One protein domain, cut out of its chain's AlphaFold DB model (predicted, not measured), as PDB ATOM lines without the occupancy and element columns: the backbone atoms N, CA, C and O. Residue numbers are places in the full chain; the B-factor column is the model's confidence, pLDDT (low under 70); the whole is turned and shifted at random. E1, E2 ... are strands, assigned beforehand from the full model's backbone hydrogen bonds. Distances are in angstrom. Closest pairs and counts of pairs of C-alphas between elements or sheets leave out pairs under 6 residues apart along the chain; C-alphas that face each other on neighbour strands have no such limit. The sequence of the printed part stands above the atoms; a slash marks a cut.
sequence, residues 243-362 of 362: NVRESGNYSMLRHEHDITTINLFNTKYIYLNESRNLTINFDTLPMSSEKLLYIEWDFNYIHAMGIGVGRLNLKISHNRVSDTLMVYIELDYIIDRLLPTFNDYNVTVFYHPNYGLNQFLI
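What this domain is: This is residues 243 to 362 of the 362 residues of an uncharacterized protein of Candidatus Lokiarchaeota archaeon (UniProt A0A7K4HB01). Two four-stranded sheets lie face to face as an elongated sandwich, with their strands running nearly along one another. One sheet has the order E1, E4, E7, E3 and the other E5, E6, E2, E8; both are mixed and twisted, and the chain changes sheet five times. The printed part has 120 residues with eight named strands, E1 to E8 along the chain, and no named helix, an all-strand class. It is compact, with a radius of gyration of the C-alphas of 15.7 A and spans of 46 by 26 by 24 A.

Where its parts are: In the first sheet, E1 is residues 243 to 253, 33.7 A long, from C-alpha 243 at (-7.800, 48.367, -34.134); E4 is 291 to 303, 33.9 A; E7 is 341 to 351, 29.3 A, and bends by 59 degrees at residue 344; E3 is 280 to 284. In the second, E5 is 312 to 321, 29.1 A; E6 is 324 to 333, 28.6 A; E2 is 261 to 266; E8 is 356 to 361, ending at C-alpha 361 at (17.463, 35.029, -32.488).

How they stand to each other: E4 is antiparallel to E1, N 250 to O 295 being 2.8 A, and to E7, N 296 to O 348 being 2.9 A. E3 is parallel to E7, with N 281 to O 347 at 2.9 A. E5 and E6 form a hairpin, with N 315 to O 330 at 2.8 A. E2 is parallel to E6, N 263 to O 325 being 2.8 A, and to E8, N 264 to O 358 being 2.9 A. The facing parts of the sheets are 11.9 A centre to centre, their best planes 5 degrees apart.

The domain as a whole: The C-alphas farthest apart, Ile 307 and Asn 354, are 47.4 A apart. The printed part has no cut; the link E2 to E3 is long, 13 residues. Mean pLDDT of the printed part is 77.3, with 37 residues under 70, among them 267 to 279, 302 to 311 and 333 to 342.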
ATOM      1  N   ASN A 243      -9.052  48.459 -33.405       68.75
ATOM      2  CA  ASN A 243      -7.800  48.367 -34.134       68.75
ATOM      3  C   ASN A 243      -6.866  49.468 -33.652       68.75
ATOM      4  O   ASN A 243      -7.243  50.643 -33.613       68.75
ATOM      5  N   VAL A 244      -5.648  49.075 -33.319       69.50
ATOM      6  CA  VAL A 244      -4.554  49.978 -33.008       69.50
ATOM      7  C   VAL A 244      -3.511  49.813 -34.094       69.50
ATOM      8  O   VAL A 244      -3.061  48.704 -34.376       69.50
ATOM      9  N   ARG A 245      -3.145  50.936 -34.707       82.88
ATOM     10  CA  ARG A 245      -2.048  51.010 -35.661       82.88
ATOM     11  C   ARG A 245      -0.935  51.826 -35.041       82.88
ATOM     12  O   ARG A 245      -1.170  52.959 -34.630       82.88
ATOM     13  N   GLU A 246       0.254  51.255 -35.030       81.94
ATOM     14  CA  GLU A 246       1.467  51.931 -34.599       81.94
ATOM     15  C   GLU A 246       2.511  51.765 -35.694       81.94
ATOM     16  O   GLU A 246       2.730  50.673 -36.229       81.94
ATOM     17  N   SER A 247       3.148  52.874 -36.038       87.62
ATOM     18  CA  SER A 247       4.209  52.905 -37.025       87.62
ATOM     19  C   SER A 247       5.311  53.845 -36.579       87.62
ATOM     20  O   SER A 247       5.109  54.757 -35.773       87.62
ATOM     21  N   GLY A 248       6.507  53.608 -37.085       91.38
ATOM     22  CA  GLY A 248       7.644  54.432 -36.743       91.38
ATOM     23  C   GLY A 248       8.891  54.011 -37.478       91.38
ATOM     24  O   GLY A 248       8.902  53.078 -38.282       91.38
ATOM     25  N   ASN A 249       9.950  54.764 -37.220       92.81
ATOM     26  CA  ASN A 249      11.242  54.494 -37.798       92.81
ATOM     27  C   ASN A 249      12.372  54.869 -36.842       92.81
ATOM     28  O   ASN A 249      12.195  55.618 -35.881       92.81
ATOM     29  N   TYR A 250      13.544  54.319 -37.123       92.81
ATOM     30  CA  TYR A 250      14.778  54.553 -36.393       92.81
ATOM     31  C   TYR A 250      15.944  54.551 -37.374       92.81
ATOM     32  O   TYR A 250      15.978  53.740 -38.298       92.81
ATOM     33  N   SER A 251      16.920  55.438 -37.189       93.00
ATOM     34  CA  SER A 251      18.117  55.476 -38.031       93.00
ATOM     35  C   SER A 251      19.380  55.737 -37.236       93.00
ATOM     36  O   SER A 251      19.362  56.529 -36.299       93.00
ATOM     37  N   MET A 252      20.482  55.147 -37.690       90.88
ATOM     38  CA  MET A 252      21.835  55.436 -37.220       90.88
ATOM     39  C   MET A 252      22.666  55.937 -38.393       90.88
ATOM     40  O   MET A 252      22.596  55.364 -39.486       90.88
ATOM     41  N   LEU A 253      23.435  57.006 -38.192       91.75
ATOM     42  CA  LEU A 253      24.224  57.613 -39.259       91.75
ATOM     43  C   LEU A 253      25.603  56.967 -39.347       91.75
ATOM     44  O   LEU A 253      26.227  56.609 -38.354       91.75
ATOM     45  N   ARG A 254      26.105  56.828 -40.571       87.50
ATOM     46  CA  ARG A 254      27.373  56.152 -40.853       87.50
ATOM     47  C   ARG A 254      28.569  56.840 -40.206       87.50
ATOM     48  O   ARG A 254      29.481  56.175 -39.740       87.50
ATOM     49  N   HIS A 255      28.573  58.168 -40.189       86.62
ATOM     50  CA  HIS A 255      29.698  58.951 -39.683       86.62
ATOM     51  C   HIS A 255      29.786  58.978 -38.149       86.62
ATOM     52  O   HIS A 255      30.805  59.400 -37.612       86.62
ATOM     53  N   GLU A 256      28.748  58.521 -37.446       83.62
ATOM     54  CA  GLU A 256      28.720  58.448 -35.981       83.62
ATOM     55  C   GLU A 256      29.353  57.148 -35.455       83.62
ATOM     56  O   GLU A 256      29.592  57.004 -34.254       83.62
ATOM     57  N   HIS A 257      29.653  56.198 -36.348       82.12
ATOM     58  CA  HIS A 257      30.113  54.864 -35.985       82.12
ATOM     59  C   HIS A 257      31.278  54.405 -36.865       82.12
ATOM     60  O   HIS A 257      31.125  54.137 -38.053       82.12
ATOM     61  N   ASP A 258      32.442  54.248 -36.240       85.88
ATOM     62  CA  ASP A 258      33.612  53.598 -36.834       85.88
ATOM     63  C   ASP A 258      33.590  52.105 -36.474       85.88
ATOM     64  O   ASP A 258      34.083  51.713 -35.413       85.88
ATOM     65  N   ILE A 259      32.877  51.313 -37.282       88.69
ATOM     66  CA  ILE A 259      32.650  49.868 -37.103       88.69
ATOM     67  C   ILE A 259      32.795  49.131 -38.445       88.69
ATOM     68  O   ILE A 259      32.697  49.757 -39.498       88.69
ATOM     69  N   THR A 260      32.906  47.801 -38.440       89.94
ATOM     70  CA  THR A 260      32.849  46.982 -39.674       89.94
ATOM     71  C   THR A 260      31.666  46.018 -39.720       89.94
ATOM     72  O   THR A 260      31.269  45.582 -40.802       89.94
ATOM     73  N   THR A 261      31.081  45.695 -38.563       91.75
ATOM     74  CA  THR A 261      30.026  44.678 -38.442       91.75
ATOM     75  C   THR A 261      28.848  45.175 -37.605       91.75
ATOM     76  O   THR A 261      29.028  45.846 -36.588       91.75
ATOM     77  N   ILE A 262      27.633  44.803 -38.002       91.31
ATOM     78  CA  ILE A 262      26.385  45.022 -37.272       91.31
ATOM     79  C   ILE A 262      25.811  43.655 -36.889       91.31
ATOM     80  O   ILE A 262      25.582  42.805 -37.748       91.31
ATOM     81  N   ASN A 263      25.541  43.463 -35.603       91.44
ATOM     82  CA  ASN A 263      24.834  42.308 -35.068       91.44
ATOM     83  C   ASN A 263      23.444  42.743 -34.599       91.44
ATOM     84  O   ASN A 263      23.329  43.606 -33.728       91.44
ATOM     85  N   LEU A 264      22.397  42.127 -35.142       86.81
ATOM     86  CA  LEU A 264      21.011  42.370 -34.744       86.81
ATOM     87  C   LEU A 264      20.495  41.253 -33.841       86.81
ATOM     88  O   LEU A 264      20.614  40.075 -34.176       86.81
ATOM     89  N   PHE A 265      19.884  41.646 -32.727       83.19
ATOM     90  CA  PHE A 265      19.293  40.761 -31.730       83.19
ATOM     91  C   PHE A 265      17.813  41.073 -31.557       83.19
ATOM     92  O   PHE A 265      17.437  42.212 -31.274       83.19
ATOM     93  N   ASN A 266      16.978  40.045 -31.654       76.19
ATOM     94  CA  ASN A 266      15.585  40.109 -31.226       76.19
ATOM     95  C   ASN A 266      15.488  39.511 -29.814       76.19
ATOM     96  O   ASN A 266      15.809  38.339 -29.651       76.19
ATOM     97  N   THR A 267      15.131  40.314 -28.804       61.81
ATOM     98  CA  THR A 267      15.350  39.965 -27.374       61.81
ATOM     99  C   THR A 267      14.089  39.740 -26.538       61.81
ATOM    100  O   THR A 267      14.186  39.369 -25.369       61.81
ATOM    101  N   LYS A 268      12.896  39.900 -27.121       60.69
ATOM    102  CA  LYS A 268      11.628  39.506 -26.489       60.69
ATOM    103  C   LYS A 268      10.701  38.886 -27.522       60.69
ATOM    104  O   LYS A 268      10.010  39.587 -28.258       60.69
ATOM    105  N   TYR A 269      10.633  37.560 -27.518       54.31
ATOM    106  CA  TYR A 269       9.527  36.845 -28.138       54.31
ATOM    107  C   TYR A 269       8.329  36.879 -27.193       54.31
ATOM    108  O   TYR A 269       8.271  36.149 -26.203       54.31
ATOM    109  N   ILE A 270       7.346  37.720 -27.495       51.97
ATOM    110  CA  ILE A 270       6.005  37.481 -26.977       51.97
ATOM    111  C   ILE A 270       5.483  36.257 -27.735       51.97
ATOM    112  O   ILE A 270       5.357  36.302 -28.958       51.97
ATOM    113  N   TYR A 271       5.225  35.149 -27.034       45.06
ATOM    114  CA  TYR A 271       4.514  34.003 -27.604       45.06
ATOM    115  C   TYR A 271       3.109  34.467 -28.001       45.06
ATOM    116  O   TYR A 271       2.206  34.522 -27.172       45.06
ATOM    117  N   LEU A 272       2.943  34.860 -29.262       45.69
ATOM    118  CA  LEU A 272       1.648  35.193 -29.838       45.69
ATOM    119  C   LEU A 272       0.813  33.912 -29.866       45.69
ATOM    120  O   LEU A 272       1.283  32.869 -30.321       45.69
ATOM    121  N   ASN A 273      -0.405  33.982 -29.328       37.81
ATOM    122  CA  ASN A 273      -1.224  32.806 -29.026       37.81
ATOM    123  C   ASN A 273      -1.683  32.026 -30.274       37.81
ATOM    124  O   ASN A 273      -2.261  30.955 -30.146       37.81
ATOM    125  N   GLU A 274      -1.379  32.519 -31.473       38.09
ATOM    126  CA  GLU A 274      -1.413  31.741 -32.702       38.09
ATOM    127  C   GLU A 274      -0.161  32.061 -33.526       38.09
ATOM    128  O   GLU A 274       0.230  33.209 -33.737       38.09
ATOM    129  N   SER A 275       0.503  30.997 -33.944       38.09
ATOM    130  CA  SER A 275       1.776  30.943 -34.646       38.09
ATOM    131  C   SER A 275       1.834  31.802 -35.914       38.09
ATOM    132  O   SER A 275       1.551  31.312 -37.011       38.09
ATOM    133  N   ARG A 276       2.325  33.036 -35.801       45.53
ATOM    134  CA  ARG A 276       3.110  33.664 -36.869       45.53
ATOM    135  C   ARG A 276       4.306  34.374 -36.242       45.53
ATOM    136  O   ARG A 276       4.153  35.279 -35.431       45.53
ATOM    137  N   ASN A 277       5.510  33.903 -36.563       54.31
ATOM    138  CA  ASN A 277       6.752  34.549 -36.143       54.31
ATOM    139  C   ASN A 277       6.730  36.014 -36.604       54.31
ATOM    140  O   ASN A 277       6.314  36.280 -37.734       54.31
ATOM    141  N   LEU A 278       7.184  36.951 -35.768       60.25
ATOM    142  CA  LEU A 278       7.492  38.308 -36.216       60.25
ATOM    143  C   LEU A 278       8.566  38.207 -37.314       60.25
ATOM    144  O   LEU A 278       9.747  38.038 -37.020       60.25
ATOM    145  N   THR A 279       8.155  38.236 -38.579       67.69
ATOM    146  CA  THR A 279       9.059  38.255 -39.725       67.69
ATOM    147  C   THR A 279       9.665  39.645 -39.822       67.69
ATOM    148  O   THR A 279       8.959  40.616 -40.090       67.69
ATOM    149  N   ILE A 280      10.972  39.726 -39.592       76.88
ATOM    150  CA  ILE A 280      11.761  40.923 -39.863       76.88
ATOM    151  C   ILE A 280      12.345  40.762 -41.265       76.88
ATOM    152  O   ILE A 280      13.046  39.787 -41.538       76.88
ATOM    153  N   ASN A 281      12.023  41.696 -42.153       86.62
ATOM    154  CA  ASN A 281      12.569  41.749 -43.505       86.62
ATOM    155  C   ASN A 281      13.903  42.499 -43.494       86.62
ATOM    156  O   ASN A 281      14.086  43.431 -42.709       86.62
ATOM    157  N   PHE A 282      14.823  42.116 -44.376       88.31
ATOM    158  CA  PHE A 282      16.143  42.735 -44.474       88.31
ATOM    159  C   PHE A 282      16.418  43.174 -45.900       88.31
ATOM    160  O   PHE A 282      16.374  42.353 -46.811       88.31
ATOM    161  N   ASP A 283      16.776  44.442 -46.061       93.62
ATOM    162  CA  ASP A 283      17.086  45.045 -47.350       93.62
ATOM    163  C   ASP A 283      18.372  45.871 -47.283       93.62
ATOM    164  O   ASP A 283      18.831  46.295 -46.221       93.62
ATOM    165  N   THR A 284      18.981  46.108 -48.442       92.94
ATOM    166  CA  THR A 284      20.189  46.938 -48.523       92.94
ATOM    167  C   THR A 284      19.831  48.396 -48.781       92.94
ATOM    168  O   THR A 284      18.951  48.717 -49.577       92.94
ATOM    169  N   LEU A 285      20.541  49.301 -48.110       93.62
ATOM    170  CA  LEU A 285      20.514  50.725 -48.425       93.62
ATOM    171  C   LEU A 285      21.325  51.001 -49.706       93.62
ATOM    172  O   LEU A 285      22.307  50.301 -49.976       93.62
ATOM    173  N   PRO A 286      20.991  52.056 -50.475       93.88
ATOM    174  CA  PRO A 286      21.829  52.514 -51.578       93.88
ATOM    175  C   PRO A 286      23.251  52.821 -51.112       93.88
ATOM    176  O   PRO A 286      23.451  53.312 -50.001       93.88
ATOM    177  N   MET A 287      24.246  52.628 -51.985       91.38
ATOM    178  CA  MET A 287      25.642  52.863 -51.599       91.38
ATOM    179  C   MET A 287      25.992  54.302 -51.234       91.38
ATOM    180  O   MET A 287      26.971  54.551 -50.535       91.38
ATOM    181  N   SER A 288      25.178  55.244 -51.690       93.50
ATOM    182  CA  SER A 288      25.269  56.657 -51.346       93.50
ATOM    183  C   SER A 288      24.595  57.017 -50.016       93.50
ATOM    184  O   SER A 288      24.656  58.176 -49.621       93.50
ATOM    185  N   SER A 289      23.930  56.075 -49.336       93.25
ATOM    186  CA  SER A 289      23.198  56.347 -48.098       93.25
ATOM    187  C   SER A 289      24.127  56.821 -46.980       93.25
ATOM    188  O   SER A 289      25.102  56.159 -46.632       93.25
ATOM    189  N   GLU A 290      23.769  57.934 -46.343       92.94
ATOM    190  CA  GLU A 290      24.436  58.401 -45.121       92.94
ATOM    191  C   GLU A 290      24.024  57.602 -43.878       92.94
ATOM    192  O   GLU A 290      24.682  57.682 -42.841       92.94
ATOM    193  N   LYS A 291      22.945  56.816 -43.968       92.56
ATOM    194  CA  LYS A 291      22.494  55.924 -42.899       92.56
ATOM    195  C   LYS A 291      23.295  54.628 -42.929       92.56
ATOM    196  O   LYS A 291      23.434  54.011 -43.984       92.56
ATOM    197  N   LEU A 292      23.768  54.222 -41.757       92.19
ATOM    198  CA  LEU A 292      24.342  52.908 -41.479       92.19
ATOM    199  C   LEU A 292      23.245  51.843 -41.392       92.19
ATOM    200  O   LEU A 292      23.354  50.771 -41.981       92.19
ATOM    201  N   LEU A 293      22.196  52.170 -40.642       92.81
ATOM    202  CA  LEU A 293      21.063  51.308 -40.349       92.81
ATOM    203  C   LEU A 293      19.802  52.168 -40.347       92.81
ATOM    204  O   LEU A 293      19.805  53.278 -39.810       92.81
ATOM    205  N   TYR A 294      18.733  51.661 -40.938       94.31
ATOM    206  CA  TYR A 294      17.409  52.263 -40.904       94.31
ATOM    207  C   TYR A 294      16.389  51.161 -40.654       94.31
ATOM    208  O   TYR A 294      16.392  50.154 -41.347       94.31
ATOM    209  N   ILE A 295      15.548  51.325 -39.646       92.38
ATOM    210  CA  ILE A 295      14.512  50.362 -39.283       92.38
ATOM    211  C   ILE A 295      13.179  51.072 -39.423       92.38
ATOM    212  O   ILE A 295      13.022  52.179 -38.914       92.38
ATOM    213  N   GLU A 296      12.233  50.433 -40.091       93.31
ATOM    214  CA  GLU A 296      10.863  50.908 -40.239       93.31
ATOM    215  C   GLU A 296       9.903  49.823 -39.767       93.31
ATOM    216  O   GLU A 296      10.125  48.636 -40.018       93.31
ATOM    217  N   TRP A 297       8.846  50.228 -39.069       91.31
ATOM    218  CA  TRP A 297       7.790  49.321 -38.657       91.31
ATOM    219  C   TRP A 297       6.410  49.917 -38.890       91.31
ATOM    220  O   TRP A 297       6.189  51.118 -38.722       91.31
ATOM    221  N   ASP A 298       5.479  49.038 -39.233       88.06
ATOM    222  CA  ASP A 298       4.047  49.304 -39.284       88.06
ATOM    223  C   ASP A 298       3.341  48.029 -38.841       88.06
ATOM    224  O   ASP A 298       3.463  46.976 -39.476       88.06
ATOM    225  N   PHE A 299       2.647  48.095 -37.713       82.00
ATOM    226  CA  PHE A 299       1.857  46.978 -37.229       82.00
ATOM    227  C   PHE A 299       0.458  47.427 -36.837       82.00
ATOM    228  O   PHE A 299       0.229  48.502 -36.283       82.00
ATOM    229  N   ASN A 300      -0.488  46.549 -37.143       79.94
ATOM    230  CA  ASN A 300      -1.896  46.684 -36.853       79.94
ATOM    231  C   ASN A 300      -2.318  45.504 -35.982       79.94
ATOM    232  O   ASN A 300      -2.163  44.338 -36.362       79.94
ATOM    233  N   TYR A 301      -2.864  45.802 -34.813       72.88
ATOM    234  CA  TYR A 301      -3.315  44.791 -33.873       72.88
ATOM    235  C   TYR A 301      -4.662  45.157 -33.276       72.88
ATOM    236  O   TYR A 301      -5.039  46.321 -33.153       72.88
ATOM    237  N   ILE A 302      -5.393  44.127 -32.880       68.06
ATOM    238  CA  ILE A 302      -6.620  44.266 -32.119       68.06
ATOM    239  C   ILE A 302      -6.235  44.298 -30.649       68.06
ATOM    240  O   ILE A 302      -5.743  43.308 -30.100       68.06
ATOM    241  N   HIS A 303      -6.479  45.438 -30.005       64.62
ATOM    242  CA  HIS A 303      -6.381  45.532 -28.557       64.62
ATOM    243  C   HIS A 303      -7.701  45.085 -27.928       64.62
ATOM    244  O   HIS A 303      -8.791  45.528 -28.315       64.62
ATOM    245  N   ALA A 304      -7.612  44.235 -26.907       56.22
ATOM    246  CA  ALA A 304      -8.767  43.861 -26.110       56.22
ATOM    247  C   ALA A 304      -9.219  45.064 -25.257       56.22
ATOM    248  O   ALA A 304      -8.699  45.327 -24.183       56.22
ATOM    249  N   MET A 305     -10.209  45.795 -25.773       54.22
ATOM    250  CA  MET A 305     -11.077  46.768 -25.096       54.22
ATOM    251  C   MET A 305     -10.534  48.166 -24.720       54.22
ATOM    252  O   MET A 305      -9.514  48.343 -24.063       54.22
ATOM    253  N   GLY A 306     -11.303  49.193 -25.111       45.25
ATOM    254  CA  GLY A 306     -10.905  50.608 -25.162       45.25
ATOM    255  C   GLY A 306     -11.211  51.488 -23.952       45.25
ATOM    256  O   GLY A 306     -12.033  52.389 -24.057       45.25
ATOM    257  N   ILE A 307     -10.495  51.301 -22.837       41.50
ATOM    258  CA  ILE A 307     -10.348  52.371 -21.814       41.50
ATOM    259  C   ILE A 307      -8.897  52.509 -21.328       41.50
ATOM    260  O   ILE A 307      -8.614  52.969 -20.230       41.50
ATOM    261  N   GLY A 308      -7.954  52.111 -22.170       45.22
ATOM    262  CA  GLY A 308      -6.528  52.320 -21.979       45.22
ATOM    263  C   GLY A 308      -5.864  52.154 -23.331       45.22
ATOM    264  O   GLY A 308      -6.242  51.261 -24.088       45.22
ATOM    265  N   VAL A 309      -4.923  53.035 -23.662       49.59
ATOM    266  CA  VAL A 309      -4.077  52.833 -24.836       49.59
ATOM    267  C   VAL A 309      -2.996  51.850 -24.396       49.59
ATOM    268  O   VAL A 309      -1.973  52.271 -23.862       49.59
ATOM    269  N   GLY A 310      -3.241  50.545 -24.531       56.81
ATOM    270  CA  GLY A 310      -2.148  49.578 -24.474       56.81
ATOM    271  C   GLY A 310      -1.319  49.796 -25.723       56.81
ATOM    272  O   GLY A 310      -1.671  49.313 -26.800       56.81
ATOM    273  N   ARG A 311      -0.289  50.636 -25.599       61.78
ATOM    274  CA  ARG A 311       0.632  50.942 -26.689       61.78
ATOM    275  C   ARG A 311       1.671  49.851 -26.728       61.78
ATOM    276  O   ARG A 311       2.458  49.688 -25.795       61.78
ATOM    277  N   LEU A 312       1.654  49.116 -27.822       71.75
ATOM    278  CA  LEU A 312       2.749  48.254 -28.175       71.75
ATOM    279  C   LEU A 312       3.787  49.109 -28.896       71.75
ATOM    280  O   LEU A 312       3.471  49.758 -29.887       71.75
ATOM    281  N   ASN A 313       5.009  49.146 -28.375       75.56
ATOM    282  CA  ASN A 313       6.088  49.956 -28.926       75.56
ATOM    283  C   ASN A 313       7.252  49.061 -29.338       75.56
ATOM    284  O   ASN A 313       7.640  48.147 -28.610       75.56
ATOM    285  N   LEU A 314       7.860  49.373 -30.482       82.31
ATOM    286  CA  LEU A 314       9.154  48.814 -30.840       82.31
ATOM    287  C   LEU A 314      10.243  49.645 -30.156       82.31
ATOM    288  O   LEU A 314      10.466  50.808 -30.498       82.31
ATOM    289  N   LYS A 315      10.920  49.064 -29.170       85.56
ATOM    290  CA  LYS A 315      12.060  49.683 -28.503       85.56
ATOM    291  C   LYS A 315      13.341  49.213 -29.176       85.56
ATOM    292  O   LYS A 315      13.623  48.019 -29.243       85.56
ATOM    293  N   ILE A 316      14.125  50.172 -29.654       87.50
ATOM    294  CA  ILE A 316      15.427  49.913 -30.261       87.50
ATOM    295  C   ILE A 316      16.496  50.475 -29.335       87.50
ATOM    296  O   ILE A 316      16.446  51.637 -28.931       87.50
ATOM    297  N   SER A 317      17.463  49.640 -28.983       89.19
ATOM    298  CA  SER A 317      18.651  50.052 -28.241       89.19
ATOM    299  C   SER A 317      19.895  49.492 -28.908       89.19
ATOM    300  O   SER A 317      19.815  48.568 -29.716       89.19
ATOM    301  N   HIS A 318      21.055  50.063 -28.611       89.00
ATOM    302  CA  HIS A 318      22.302  49.602 -29.195       89.00
ATOM    303  C   HIS A 318      23.457  49.723 -28.206       89.00
ATOM    304  O   HIS A 318      23.438  50.550 -27.296       89.00
ATOM    305  N   ASN A 319      24.466  48.885 -28.399       91.44
ATOM    306  CA  ASN A 319      25.727  48.931 -27.676       91.44
ATOM    307  C   ASN A 319      26.879  48.602 -28.632       91.44
ATOM    308  O   ASN A 319      26.693  47.901 -29.623       91.44
ATOM    309  N   ARG A 320      28.082  49.087 -28.336       89.75
ATOM    310  CA  ARG A 320      29.281  48.808 -29.127       89.75
ATOM    311  C   ARG A 320      30.201  47.859 -28.369       89.75
ATOM    312  O   ARG A 320      30.513  48.094 -27.206       89.75
ATOM    313  N   VAL A 321      30.695  46.833 -29.060       90.75
ATOM    314  CA  VAL A 321      31.744  45.939 -28.559       90.75
ATOM    315  C   VAL A 321      32.835  45.850 -29.621       90.75
ATOM    316  O   VAL A 321      32.643  45.248 -30.673       90.75
ATOM    317  N   SER A 322      33.981  46.479 -29.354       91.50
ATOM    318  CA  SER A 322      35.106  46.565 -30.297       91.50
ATOM    319  C   SER A 322      34.686  47.157 -31.656       91.50
ATOM    320  O   SER A 322      34.296  48.325 -31.724       91.50
ATOM    321  N   ASP A 323      34.756  46.361 -32.724       92.94
ATOM    322  CA  ASP A 323      34.454  46.745 -34.110       92.94
ATOM    323  C   ASP A 323      33.047  46.294 -34.561       92.94
ATOM    324  O   ASP A 323      32.721  46.211 -35.747       92.94
ATOM    325  N   THR A 324      32.199  45.942 -33.591       91.75
ATOM    326  CA  THR A 324      30.849  45.433 -33.815       91.75
ATOM    327  C   THR A 324      29.815  46.285 -33.092       91.75
ATOM    328  O   THR A 324      29.940  46.576 -31.898       91.75
ATOM    329  N   LEU A 325      28.764  46.663 -33.815       90.88
ATOM    330  CA  LEU A 325      27.583  47.309 -33.257       90.88
ATOM    331  C   LEU A 325      26.509  46.262 -32.967       90.88
ATOM    332  O   LEU A 325      26.045  45.576 -33.870       90.88
ATOM    333  N   MET A 326      26.104  46.160 -31.708       90.69
ATOM    334  CA  MET A 326      25.046  45.276 -31.230       90.69
ATOM    335  C   MET A 326      23.751  46.084 -31.173       90.69
ATOM    336  O   MET A 326      23.670  47.043 -30.408       90.69
ATOM    337  N   VAL A 327      22.750  45.726 -31.969       87.44
ATOM    338  CA  VAL A 327      21.452  46.409 -32.015       87.44
ATOM    339  C   VAL A 327      20.376  45.455 -31.520       87.44
ATOM    340  O   VAL A 327      20.240  44.344 -32.025       87.44
ATOM    341  N   TYR A 328      19.610  45.898 -30.531       87.69
ATOM    342  CA  TYR A 328      18.558  45.128 -29.884       87.69
ATOM    343  C   TYR A 328      17.201  45.698 -30.273       87.69
ATOM    344  O   TYR A 328      16.931  46.879 -30.037       87.69
ATOM    345  N   ILE A 329      16.360  44.847 -30.852       85.06
ATOM    346  CA  ILE A 329      14.963  45.132 -31.157       85.06
ATOM    347  C   ILE A 329      14.118  44.401 -30.110       85.06
ATOM    348  O   ILE A 329      14.226  43.183 -29.943       85.06
ATOM    349  N   GLU A 330      13.310  45.158 -29.375       82.12
ATOM    350  CA  GLU A 330      12.452  44.662 -28.304       82.12
ATOM    351  C   GLU A 330      11.018  45.140 -28.542       82.12
ATOM    352  O   GLU A 330      10.769  46.330 -28.726       82.12
ATOM    353  N   LEU A 331      10.065  44.212 -28.531       75.81
ATOM    354  CA  LEU A 331       8.649  44.546 -28.522       75.81
ATOM    355  C   LEU A 331       8.232  44.781 -27.067       75.81
ATOM    356  O   LEU A 331       8.154  43.832 -26.283       75.81
ATOM    357  N   ASP A 332       8.015  46.037 -26.693       71.62
ATOM    358  CA  ASP A 332       7.567  46.382 -25.349       71.62
ATOM    359  C   ASP A 332       6.056  46.602 -25.347       71.62
ATOM    360  O   ASP A 332       5.504  47.325 -26.181       71.62
ATOM    361  N   TYR A 333       5.383  45.957 -24.404       64.25
ATOM    362  CA  TYR A 333       3.945  46.065 -24.230       64.25
ATOM    363  C   TYR A 333       3.672  46.431 -22.782       64.25
ATOM    364  O   TYR A 333       3.817  45.622 -21.862       64.25
ATOM    365  N   ILE A 334       3.331  47.701 -22.591       55.25
ATOM    366  CA  ILE A 334       3.039  48.257 -21.282       55.25
ATOM    367  C   ILE A 334       1.523  48.249 -21.142       55.25
ATOM    368  O   ILE A 334       0.834  48.962 -21.864       55.25
ATOM    369  N   ILE A 335       1.059  47.483 -20.153       52.31
ATOM    370  CA  ILE A 335      -0.330  47.316 -19.705       52.31
ATOM    371  C   ILE A 335      -1.029  46.113 -20.345       52.31
ATOM    372  O   ILE A 335      -1.163  45.994 -21.551       52.31
ATOM    373  N   ASP A 336      -1.549  45.286 -19.444       48.16
ATOM    374  CA  ASP A 336      -2.412  44.129 -19.639       48.16
ATOM    375  C   ASP A 336      -1.750  42.766 -19.903       48.16
ATOM    376  O   ASP A 336      -0.871  42.591 -20.737       48.16
ATOM    377  N   ARG A 337      -2.204  41.754 -19.151       44.75
ATOM    378  CA  ARG A 337      -1.795  40.344 -19.326       44.75
ATOM    379  C   ARG A 337      -2.520  39.678 -20.501       44.75
ATOM    380  O   ARG A 337      -2.336  38.486 -20.739       44.75
ATOM    381  N   LEU A 338      -3.355  40.434 -21.210       51.34
ATOM    382  CA  LEU A 338      -3.960  40.028 -22.464       51.34
ATOM    383  C   LEU A 338      -3.026  40.367 -23.618       51.34
ATOM    384  O   LEU A 338      -2.752  41.532 -23.893       51.34
ATOM    385  N   LEU A 339      -2.556  39.322 -24.289       56.22
ATOM    386  CA  LEU A 339      -1.726  39.447 -25.475       56.22
ATOM    387  C   LEU A 339      -2.549  40.059 -26.624       56.22
ATOM    388  O   LEU A 339      -3.657  39.578 -26.878       56.22
ATOM    389  N   PRO A 340      -2.041  41.090 -27.321       61.72
ATOM    390  CA  PRO A 340      -2.711  41.636 -28.494       61.72
ATOM    391  C   PRO A 340      -2.746  40.610 -29.633       61.72
ATOM    392  O   PRO A 340      -1.803  39.835 -29.818       61.72
ATOM    393  N   THR A 341      -3.814  40.637 -30.432       67.88
ATOM    394  CA  THR A 341      -3.904  39.836 -31.662       67.88
ATOM    395  C   THR A 341      -3.462  40.694 -32.836       67.88
ATOM    396  O   THR A 341      -4.162  41.632 -33.215       67.88
ATOM    397  N   PHE A 342      -2.301  40.397 -33.414       65.50
ATOM    398  CA  PHE A 342      -1.828  41.105 -34.600       65.50
ATOM    399  C   PHE A 342      -2.598  40.663 -35.842       65.50
ATOM    400  O   PHE A 342      -2.706  39.470 -36.121       65.50
ATOM    401  N   ASN A 343      -3.088  41.639 -36.598       71.06
ATOM    402  CA  ASN A 343      -3.713  41.409 -37.895       71.06
ATOM    403  C   ASN A 343      -2.660  41.480 -39.001       71.06
ATOM    404  O   ASN A 343      -2.567  40.572 -39.819       71.06
ATOM    405  N   ASP A 344      -1.837  42.530 -38.952       72.25
ATOM    406  CA  ASP A 344      -0.741  42.784 -39.877       72.25
ATOM    407  C   ASP A 344       0.460  43.302 -39.091       72.25
ATOM    408  O   ASP A 344       0.318  44.086 -38.153       72.25
ATOM    409  N   TYR A 345       1.658  42.884 -39.470       77.88
ATOM    410  CA  TYR A 345       2.886  43.422 -38.905       77.88
ATOM    411  C   TYR A 345       3.991  43.357 -39.951       77.88
ATOM    412  O   TYR A 345       4.196  42.332 -40.602       77.88
ATOM    413  N   ASN A 346       4.705  44.462 -40.112       82.81
ATOM    414  CA  ASN A 346       5.883  44.537 -40.951       82.81
ATOM    415  C   ASN A 346       6.970  45.301 -40.202       82.81
ATOM    416  O   ASN A 346       6.746  46.423 -39.749       82.81
ATOM    417  N   VAL A 347       8.137  44.680 -40.069       86.31
ATOM    418  CA  VAL A 347       9.352  45.336 -39.591       86.31
ATOM    419  C   VAL A 347      10.409  45.102 -40.656       86.31
ATOM    420  O   VAL A 347      10.758  43.954 -40.929       86.31
ATOM    421  N   THR A 348      10.921  46.175 -41.250       90.31
ATOM    422  CA  THR A 348      11.977  46.100 -42.261       90.31
ATOM    423  C   THR A 348      13.226  46.786 -41.744       90.31
ATOM    424  O   THR A 348      13.194  47.935 -41.302       90.31
ATOM    425  N   VAL A 349      14.345  46.073 -41.815       90.12
ATOM    426  CA  VAL A 349      15.669  46.573 -41.476       90.12
ATOM    427  C   VAL A 349      16.464  46.783 -42.754       90.12
ATOM    428  O   VAL A 349      16.799  45.844 -43.471       90.12
ATOM    429  N   PHE A 350      16.820  48.032 -43.005       94.19
ATOM    430  CA  PHE A 350      17.701  48.439 -44.080       94.19
ATOM    431  C   PHE A 350      19.109  48.673 -43.537       94.19
ATOM    432  O   PHE A 350      19.289  49.430 -42.580       94.19
ATOM    433  N   TYR A 351      20.118  48.070 -44.155       93.06
ATOM    434  CA  TYR A 351      21.510  48.199 -43.720       93.06
ATOM    435  C   TYR A 351      22.426  48.617 -44.863       93.06
ATOM    436  O   TYR A 351      22.196  48.314 -46.035       93.06
ATOM    437  N   HIS A 352      23.479  49.351 -44.523       92.75
ATOM    438  CA  HIS A 352      24.443  49.828 -45.499       92.75
ATOM    439  C   HIS A 352      25.369  48.679 -45.950       92.75
ATOM    440  O   HIS A 352      26.016  48.065 -45.102       92.75
ATOM    441  N   PRO A 353      25.515  48.404 -47.261       90.56
ATOM    442  CA  PRO A 353      26.167  47.176 -47.728       90.56
ATOM    443  C   PRO A 353      27.692  47.116 -47.531       90.56
ATOM    444  O   PRO A 353      28.282  46.056 -47.702       90.56
ATOM    445  N   ASN A 354      28.340  48.214 -47.120       90.75
ATOM    446  CA  ASN A 354      29.759  48.194 -46.711       90.75
ATOM    447  C   ASN A 354      30.013  47.539 -45.341       90.75
ATOM    448  O   ASN A 354      31.173  47.388 -44.966       90.75
ATOM    449  N   TYR A 355      28.970  47.200 -44.585       88.12
ATOM    450  CA  TYR A 355      29.092  46.626 -43.247       88.12
ATOM    451  C   TYR A 355      28.612  45.180 -43.266       88.12
ATOM    452  O   TYR A 355      27.575  44.874 -43.857       88.12
ATOM    453  N   GLY A 356      29.352  44.289 -42.606       88.06
ATOM    454  CA  GLY A 356      28.898  42.917 -42.400       88.06
ATOM    455  C   GLY A 356      27.640  42.910 -41.534       88.06
ATOM    456  O   GLY A 356      27.615  43.574 -40.500       88.06
ATOM    457  N   LEU A 357      26.602  42.173 -41.936       88.94
ATOM    458  CA  LEU A 357      25.370  42.033 -41.160       88.94
ATOM    459  C   LEU A 357      25.221  40.601 -40.647       88.94
ATOM    460  O   LEU A 357      25.135  39.666 -41.441       88.94
ATOM    461  N   ASN A 358      25.108  40.449 -39.329       89.06
ATOM    462  CA  ASN A 358      24.737  39.191 -38.693       89.06
ATOM    463  C   ASN A 358      23.403  39.343 -37.957       89.06
ATOM    464  O   ASN A 358      23.154  40.352 -37.295       89.06
ATOM    465  N   GLN A 359      22.566  38.310 -38.027       82.00
ATOM    466  CA  GLN A 359      21.273  38.259 -37.347       82.00
ATOM    467  C   GLN A 359      21.237  37.105 -36.347       82.00
ATOM    468  O   GLN A 359      21.631  35.982 -36.666       82.00
ATOM    469  N   PHE A 360      20.740  37.386 -35.149       77.81
ATOM    470  CA  PHE A 360      20.629  36.416 -34.071       77.81
ATOM    471  C   PHE A 360      19.223  36.454 -33.468       77.81
ATOM    472  O   PHE A 360      18.690  37.512 -33.127       77.81
ATOM    473  N   LEU A 361      18.641  35.268 -33.316       64.69
ATOM    474  CA  LEU A 361      17.463  35.029 -32.488       64.69
ATOM    475  C   LEU A 361      17.969  34.629 -31.099       64.69
ATOM    476  O   LEU A 361      18.702  33.642 -31.003       64.69
ATOM    477  N   ILE A 362      17.643  35.416 -30.069       58.19
ATOM    478  CA  ILE A 362      17.982  35.117 -28.667       58.19
ATOM    479  C   ILE A 362      16.734  34.663 -27.924       58.19
ATOM    480  O   ILE A 362      15.690  35.341 -28.062       58.19
TER     481      ILE A 362